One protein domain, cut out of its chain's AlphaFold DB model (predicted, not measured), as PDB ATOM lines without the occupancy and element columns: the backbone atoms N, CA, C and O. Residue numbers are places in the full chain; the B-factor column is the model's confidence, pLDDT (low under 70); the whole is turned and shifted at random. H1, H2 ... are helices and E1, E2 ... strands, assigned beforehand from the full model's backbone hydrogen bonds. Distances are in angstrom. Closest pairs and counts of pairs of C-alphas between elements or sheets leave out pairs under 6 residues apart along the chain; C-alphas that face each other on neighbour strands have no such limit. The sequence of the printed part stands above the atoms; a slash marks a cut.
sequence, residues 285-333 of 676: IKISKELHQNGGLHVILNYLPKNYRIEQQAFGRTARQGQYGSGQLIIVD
ATOM      1  N   ILE A 285      40.809  -0.010  31.716       62.69
ATOM      2  CA  ILE A 285      39.762   0.247  30.719       62.69
ATOM      3  C   ILE A 285      38.633  -0.754  30.965       62.69
ATOM      4  O   ILE A 285      38.728  -1.923  30.591       62.69
ATOM      5  N   LYS A 286      37.553  -0.301  31.608       66.12
ATOM      6  CA  LYS A 286      36.360  -1.125  31.834       66.12
ATOM      7  C   LYS A 286      35.646  -1.375  30.507       66.12
ATOM      8  O   LYS A 286      35.051  -0.461  29.943       66.12
ATOM      9  N   ILE A 287      35.681  -2.614  30.027       72.69
ATOM     10  CA  ILE A 287      34.953  -3.035  28.824       72.69
ATOM     11  C   ILE A 287      33.482  -3.343  29.149       72.69
ATOM     12  O   ILE A 287      33.165  -3.898  30.203       72.69
ATOM     13  N   SER A 288      32.565  -2.981  28.247       80.06
ATOM     14  CA  SER A 288      31.151  -3.355  28.365       80.06
ATOM     15  C   SER A 288      30.950  -4.845  28.052       80.06
ATOM     16  O   SER A 288      31.780  -5.476  27.393       80.06
ATOM     17  N   LYS A 289      29.826  -5.425  28.496       82.69
ATOM     18  CA  LYS A 289      29.475  -6.823  28.170       82.69
ATOM     19  C   LYS A 289      29.346  -7.050  26.661       82.69
ATOM     20  O   LYS A 289      29.769  -8.090  26.173       82.69
ATOM     21  N   GLU A 290      28.809  -6.070  25.944       86.50
ATOM     22  CA  GLU A 290      28.678  -6.090  24.485       86.50
ATOM     23  C   GLU A 290      30.050  -6.080  23.796       86.50
ATOM     24  O   GLU A 290      30.316  -6.915  22.937       86.50
ATOM     25  N   LEU A 291      30.970  -5.209  24.229       79.25
ATOM     26  CA  LEU A 291      32.332  -5.174  23.691       79.25
ATOM     27  C   LEU A 291      33.075  -6.490  23.957       79.25
ATOM     28  O   LEU A 291      33.749  -7.001  23.071       79.25
ATOM     29  N   HIS A 292      32.915  -7.071  25.150       82.06
ATOM     30  CA  HIS A 292      33.493  -8.376  25.478       82.06
ATOM     31  C   HIS A 292      32.959  -9.498  24.569       82.06
ATOM     32  O   HIS A 292      33.739 -10.324  24.101       82.06
ATOM     33  N   GLN A 293      31.652  -9.507  24.277       84.56
ATOM     34  CA  GLN A 293      31.031 -10.461  23.347       84.56
ATOM     35  C   GLN A 293      31.514 -10.274  21.900       84.56
ATOM     36  O   GLN A 293      31.619 -11.252  21.165       84.56
ATOM     37  N   ASN A 294      31.879  -9.048  21.520       86.12
ATOM     38  CA  ASN A 294      32.399  -8.696  20.196       86.12
ATOM     39  C   ASN A 294      33.931  -8.845  20.058       86.12
ATOM     40  O   ASN A 294      34.518  -8.305  19.124       86.12
ATOM     41  N   GLY A 295      34.596  -9.576  20.962       83.19
ATOM     42  CA  GLY A 295      36.040  -9.858  20.883       83.19
ATOM     43  C   GLY A 295      36.933  -8.933  21.716       83.19
ATOM     44  O   GLY A 295      38.152  -9.102  21.711       83.19
ATOM     45  N   GLY A 296      36.336  -8.014  22.477       83.75
ATOM     46  CA  GLY A 296      37.002  -7.171  23.466       83.75
ATOM     47  C   GLY A 296      37.722  -5.952  22.890       83.75
ATOM     48  O   GLY A 296      37.382  -5.450  21.821       83.75
ATOM     49  N   LEU A 297      38.674  -5.401  23.645       82.44
ATOM     50  CA  LEU A 297      39.312  -4.130  23.295       82.44
ATOM     51  C   LEU A 297      40.258  -4.307  22.097       82.44
ATOM     52  O   LEU A 297      41.152  -5.156  22.131       82.44
ATOM     53  N   HIS A 298      40.105  -3.467  21.070       85.00
ATOM     54  CA  HIS A 298      41.042  -3.372  19.951       85.00
ATOM     55  C   HIS A 298      41.916  -2.117  20.089       85.00
ATOM     56  O   HIS A 298      41.391  -1.015  20.238       85.00
ATOM     57  N   VAL A 299      43.240  -2.269  20.059       81.25
ATOM     58  CA  VAL A 299      44.203  -1.160  20.172       81.25
ATOM     59  C   VAL A 299      44.897  -0.946  18.836       81.25
ATOM     60  O   VAL A 299      45.626  -1.818  18.370       81.25
ATOM     61  N   ILE A 300      44.724   0.239  18.254       83.75
ATOM     62  CA  ILE A 300      45.432   0.659  17.043       83.75
ATOM     63  C   ILE A 300      46.543   1.625  17.447       83.75
ATOM     64  O   ILE A 300      46.279   2.664  18.048       83.75
ATOM     65  N   LEU A 301      47.785   1.283  17.115       79.81
ATOM     66  CA  LEU A 301      48.929   2.185  17.214       79.81
ATOM     67  C   LEU A 301      49.204   2.778  15.837       79.81
ATOM     68  O   LEU A 301      49.496   2.035  14.904       79.81
ATOM     69  N   ASN A 302      49.122   4.101  15.720       80.62
ATOM     70  CA  ASN A 302      49.355   4.836  14.472       80.62
ATOM     71  C   ASN A 302      50.788   5.397  14.340       80.62
ATOM     72  O   ASN A 302      51.057   6.231  13.482       80.62
ATOM     73  N   TYR A 303      51.703   4.977  15.214       77.62
ATOM     74  CA  TYR A 303      53.102   5.401  15.241       77.62
ATOM     75  C   TYR A 303      53.985   4.221  15.655       77.62
ATOM     76  O   TYR A 303      53.517   3.310  16.341       77.62
ATOM     77  N   LEU A 304      55.268   4.243  15.279       81.88
ATOM     78  CA  LEU A 304      56.250   3.274  15.765       81.88
ATOM     79  C   LEU A 304      56.699   3.671  17.184       81.88
ATOM     80  O   LEU A 304      57.348   4.707  17.344       81.88
ATOM     81  N   PRO A 305      56.377   2.899  18.241       81.25
ATOM     82  CA  PRO A 305      56.785   3.248  19.601       81.25
ATOM     83  C   PRO A 305      58.299   3.230  19.748       81.25
ATOM     84  O   PRO A 305      58.928   2.411  19.102       81.25
ATOM     85  N   LYS A 306      58.873   4.063  20.631       75.50
ATOM     86  CA  LYS A 306      60.337   4.222  20.784       75.50
ATOM     87  C   LYS A 306      61.095   2.927  21.099       75.50
ATOM     88  O   LYS A 306      62.266   2.821  20.767       75.50
ATOM     89  N   ASN A 307      60.449   1.951  21.737       81.88
ATOM     90  CA  ASN A 307      61.047   0.646  22.009       81.88
ATOM     91  C   ASN A 307      59.999  -0.466  22.091       81.88
ATOM     92  O   ASN A 307      58.807  -0.215  22.311       81.88
ATOM     93  N   TYR A 308      60.472  -1.708  21.975       83.38
ATOM     94  CA  TYR A 308      59.658  -2.916  22.101       83.38
ATOM     95  C   TYR A 308      58.798  -2.950  23.373       83.38
ATOM     96  O   TYR A 308      57.640  -3.366  23.342       83.38
ATOM     97  N   ARG A 309      59.322  -2.466  24.509       80.25
ATOM     98  CA  ARG A 309      58.574  -2.456  25.773       80.25
ATOM     99  C   ARG A 309      57.318  -1.590  25.680       80.25
ATOM    100  O   ARG A 309      56.272  -2.022  26.154       80.25
ATOM    101  N   ILE A 310      57.407  -0.384  25.121       77.50
ATOM    102  CA  ILE A 310      56.253   0.519  24.990       77.50
ATOM    103  C   ILE A 310      55.213  -0.086  24.041       77.50
ATOM    104  O   ILE A 310      54.025  -0.058  24.354       77.50
ATOM    105  N   GLU A 311      55.653  -0.701  22.940       83.25
ATOM    106  CA  GLU A 311      54.770  -1.417  22.012       83.25
ATOM    107  C   GLU A 311      53.994  -2.541  22.718       83.25
ATOM    108  O   GLU A 311      52.763  -2.572  22.685       83.25
ATOM    109  N   GLN A 312      54.698  -3.415  23.442       81.56
ATOM    110  CA  GLN A 312      54.072  -4.502  24.201       81.56
ATOM    111  C   GLN A 312      53.154  -3.987  25.309       81.56
ATOM    112  O   GLN A 312      52.104  -4.566  25.570       81.56
ATOM    113  N   GLN A 313      53.517  -2.882  25.961       75.50
ATOM    114  CA  GLN A 313      52.666  -2.263  26.973       75.50
ATOM    115  C   GLN A 313      51.380  -1.687  26.381       75.50
ATOM    116  O   GLN A 313      50.359  -1.705  27.063       75.50
ATOM    117  N   ALA A 314      51.416  -1.178  25.150       75.31
ATOM    118  CA  ALA A 314      50.236  -0.687  24.457       75.31
ATOM    119  C   ALA A 314      49.325  -1.834  23.999       75.31
ATOM    120  O   ALA A 314      48.136  -1.813  24.313       75.31
ATOM    121  N   PHE A 315      49.869  -2.870  23.354       80.31
ATOM    122  CA  PHE A 315      49.077  -4.038  22.954       80.31
ATOM    123  C   PHE A 315      48.565  -4.836  24.149       80.31
ATOM    124  O   PHE A 315      47.406  -5.222  24.170       80.31
ATOM    125  N   GLY A 316      49.364  -4.993  25.204       75.50
ATOM    126  CA  GLY A 316      48.969  -5.681  26.435       75.50
ATOM    127  C   GLY A 316      47.822  -5.014  27.205       75.50
ATOM    128  O   GLY A 316      47.328  -5.584  28.178       75.50
ATOM    129  N   ARG A 317      47.351  -3.831  26.787       73.50
ATOM    130  CA  ARG A 317      46.123  -3.224  27.328       73.50
ATOM    131  C   ARG A 317      44.868  -4.002  26.956       73.50
ATOM    132  O   ARG A 317      43.883  -3.900  27.675       73.50
ATOM    133  N   THR A 318      44.915  -4.775  25.877       71.88
ATOM    134  CA  THR A 318      43.775  -5.539  25.366       71.88
ATOM    135  C   THR A 318      43.524  -6.823  26.158       71.88
ATOM    136  O   THR A 318      42.405  -7.316  26.158       71.88
ATOM    137  N   ALA A 319      44.537  -7.326  26.876       63.28
ATOM    138  CA  ALA A 319      44.529  -8.640  27.528       63.28
ATOM    139  C   ALA A 319      44.625  -8.585  29.066       63.28
ATOM    140  O   ALA A 319      45.064  -9.545  29.712       63.28
ATOM    141  N   ARG A 320      44.250  -7.464  29.700       64.75
ATOM    142  CA  ARG A 320      44.280  -7.378  31.170       64.75
ATOM    143  C   ARG A 320      43.287  -8.368  31.780       64.75
ATOM    144  O   ARG A 320      42.129  -8.421  31.387       64.75
ATOM    145  N   GLN A 321      43.762  -9.164  32.742       64.62
ATOM    146  CA  GLN A 321      42.979 -10.197  33.443       64.62
ATOM    147  C   GLN A 321      42.409 -11.307  32.533       64.62
ATOM    148  O   GLN A 321      41.392 -11.909  32.860       64.62
ATOM    149  N   GLY A 322      43.062 -11.598  31.401       66.69
ATOM    150  CA  GLY A 322      42.639 -12.674  30.493       66.69
ATOM    151  C   GLY A 322      41.426 -12.327  29.624       66.69
ATOM    152  O   GLY A 322      40.814 -13.222  29.047       66.69
ATOM    153  N   GLN A 323      41.066 -11.043  29.532       72.56
ATOM    154  CA  GLN A 323      40.036 -10.564  28.614       72.56
ATOM    155  C   GLN A 323      40.499 -10.712  27.156       72.56
ATOM    156  O   GLN A 323      41.682 -10.558  26.852       72.56
ATOM    157  N   TYR A 324      39.561 -11.020  26.258       78.31
ATOM    158  CA  TYR A 324      39.821 -11.025  24.820       78.31
ATOM    159  C   TYR A 324      40.138  -9.610  24.326       78.31
ATOM    160  O   TYR A 324      39.624  -8.627  24.862       78.31
ATOM    161  N   GLY A 325      40.970  -9.515  23.295       81.69
ATOM    162  CA  GLY A 325      41.285  -8.257  22.643       81.69
ATOM    163  C   GLY A 325      42.385  -8.422  21.600       81.69
ATOM    164  O   GLY A 325      42.977  -9.492  21.458       81.69
ATOM    165  N   SER A 326      42.643  -7.375  20.822       84.88
ATOM    166  CA  SER A 326      43.579  -7.430  19.691       84.88
ATOM    167  C   SER A 326      44.306  -6.105  19.496       84.88
ATOM    168  O   SER A 326      43.790  -5.048  19.835       84.88
ATOM    169  N   GLY A 327      45.533  -6.151  18.986       85.38
ATOM    170  CA  GLY A 327      46.344  -4.964  18.729       85.38
ATOM    171  C   GLY A 327      46.798  -4.931  17.280       85.38
ATOM    172  O   GLY A 327      47.201  -5.966  16.750       85.38
ATOM    173  N   GLN A 328      46.752  -3.764  16.648       85.81
ATOM    174  CA  GLN A 328      47.280  -3.559  15.306       85.81
ATOM    175  C   GLN A 328      48.196  -2.338  15.271       85.81
ATOM    176  O   GLN A 328      47.921  -1.305  15.877       85.81
ATOM    177  N   LEU A 329      49.303  -2.473  14.544       83.44
ATOM    178  CA  LEU A 329      50.210  -1.380  14.224       83.44
ATOM    179  C   LEU A 329      49.926  -0.913  12.798       83.44
ATOM    180  O   LEU A 329      49.920  -1.734  11.880       83.44
ATOM    181  N   ILE A 330      49.702   0.382  12.620       82.19
ATOM    182  CA  ILE A 330      49.517   1.022  11.319       82.19
ATOM    183  C   ILE A 330      50.522   2.167  11.260       82.19
ATOM    184  O   ILE A 330      50.394   3.142  11.990       82.19
ATOM    185  N   ILE A 331      51.558   2.030  10.440       74.00
ATOM    186  CA  ILE A 331      52.619   3.033  10.311       74.00
ATOM    187  C   ILE A 331      52.702   3.440   8.848       74.00
ATOM    188  O   ILE A 331      52.605   2.592   7.963       74.00
ATOM    189  N   VAL A 332      52.890   4.736   8.617       70.50
ATOM    190  CA  VAL A 332      53.261   5.279   7.312       70.50
ATOM    191  C   VAL A 332      54.757   5.556   7.350       70.50
ATOM    192  O   VAL A 332      55.203   6.395   8.133       70.50
ATOM    193  N   ASP A 333      55.525   4.834   6.538       67.94
ATOM    194  CA  ASP A 333      56.937   5.140   6.320       67.94
ATOM    195  C   ASP A 333      57.043   6.314   5.337       67.94
ATOM    196  O   ASP A 333      56.540   6.246   4.217       67.94
TER     197      ASP A 333
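AT A GLANCE: This is residues 285 to 333 of the 676 residues of the protein "Hypothetical protein" of Didymodactylos carnosus (UniProt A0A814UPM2). A narrow ribbon of two parallel strands, E1 and E2, has the helix H2 running back over one face, only partly covering it: residues 311 to 315 of H2 come near both strands. The small helix H1 is at the end of the ribbon where the strands begin, and residues 330 to 333 continue past its other end. The printed part has 49 residues with two named helices and two named strands, in the order H1, E1, H2, E2; the sheet's order is E1, E2, parallel. The class is mixed, helices and strands, with under half of the residues, 23 of 49, in named elements. The whole is only just loose, close to compact, with a radius of gyration of the C-alphas of 11.8 A, and its elongated outline spans 36 by 20 by 12 A.

HOW THE PARTS SIT: E1, residues 297 to 301, and E2, residues 325 to 329, are parallel neighbours with 10 degrees between their directions. C-alphas 299 and 327 face each other at 4.6 A. N 299 and O 326, 2.8 A apart, and N 328 and O 299, also 2.8 A apart, are within hydrogen-bond range. With H2, residues 308 to 315, the two strands form a strand-helix-strand unit, two parallel strands with a helix between them along the chain, and its crossover is right-handed. The closest C-alphas of H2 and E2 are those of Phe 315 and Gly 327, 5.1 A apart. For H2 and E1 they are those of Phe 315 and Val 299, 6.3 A apart. H1, residues 289 to 293, comes closest to E1 with the C-alphas of Leu 291 and Leu 297, 7.1 A apart. H1 and H2 are apart, and H1 and E2 are only just apart, with closest C-alphas at 8.3 A. In H1 and H2 every O i to N i+4 pair is within hydrogen-bond range.

IN THESE COORDINATES: E1 is 13.0 A long from first to last C-alpha, beginning at C-alpha 297 (39.312, -4.130, 23.295). E2 is 14.1 A long and ends at C-alpha 329 (50.210, -1.380, 14.224). H2 is 10.7 A long. H1 is 6.2 A long and begins at C-alpha 289 (29.475, -6.823, 28.170).

THE WHOLE: The two C-alphas farthest apart are those of Lys 289 and Asp 333, at 37.1 A. The printed part has no cut. The link from H1 to E1 is tight, those from E1 to H2 and from H2 to E2 are short, and no link is long. The mean pLDDT of the printed part is 78.1, with residues 285 to 286, 319 to 322 and 333 under 70.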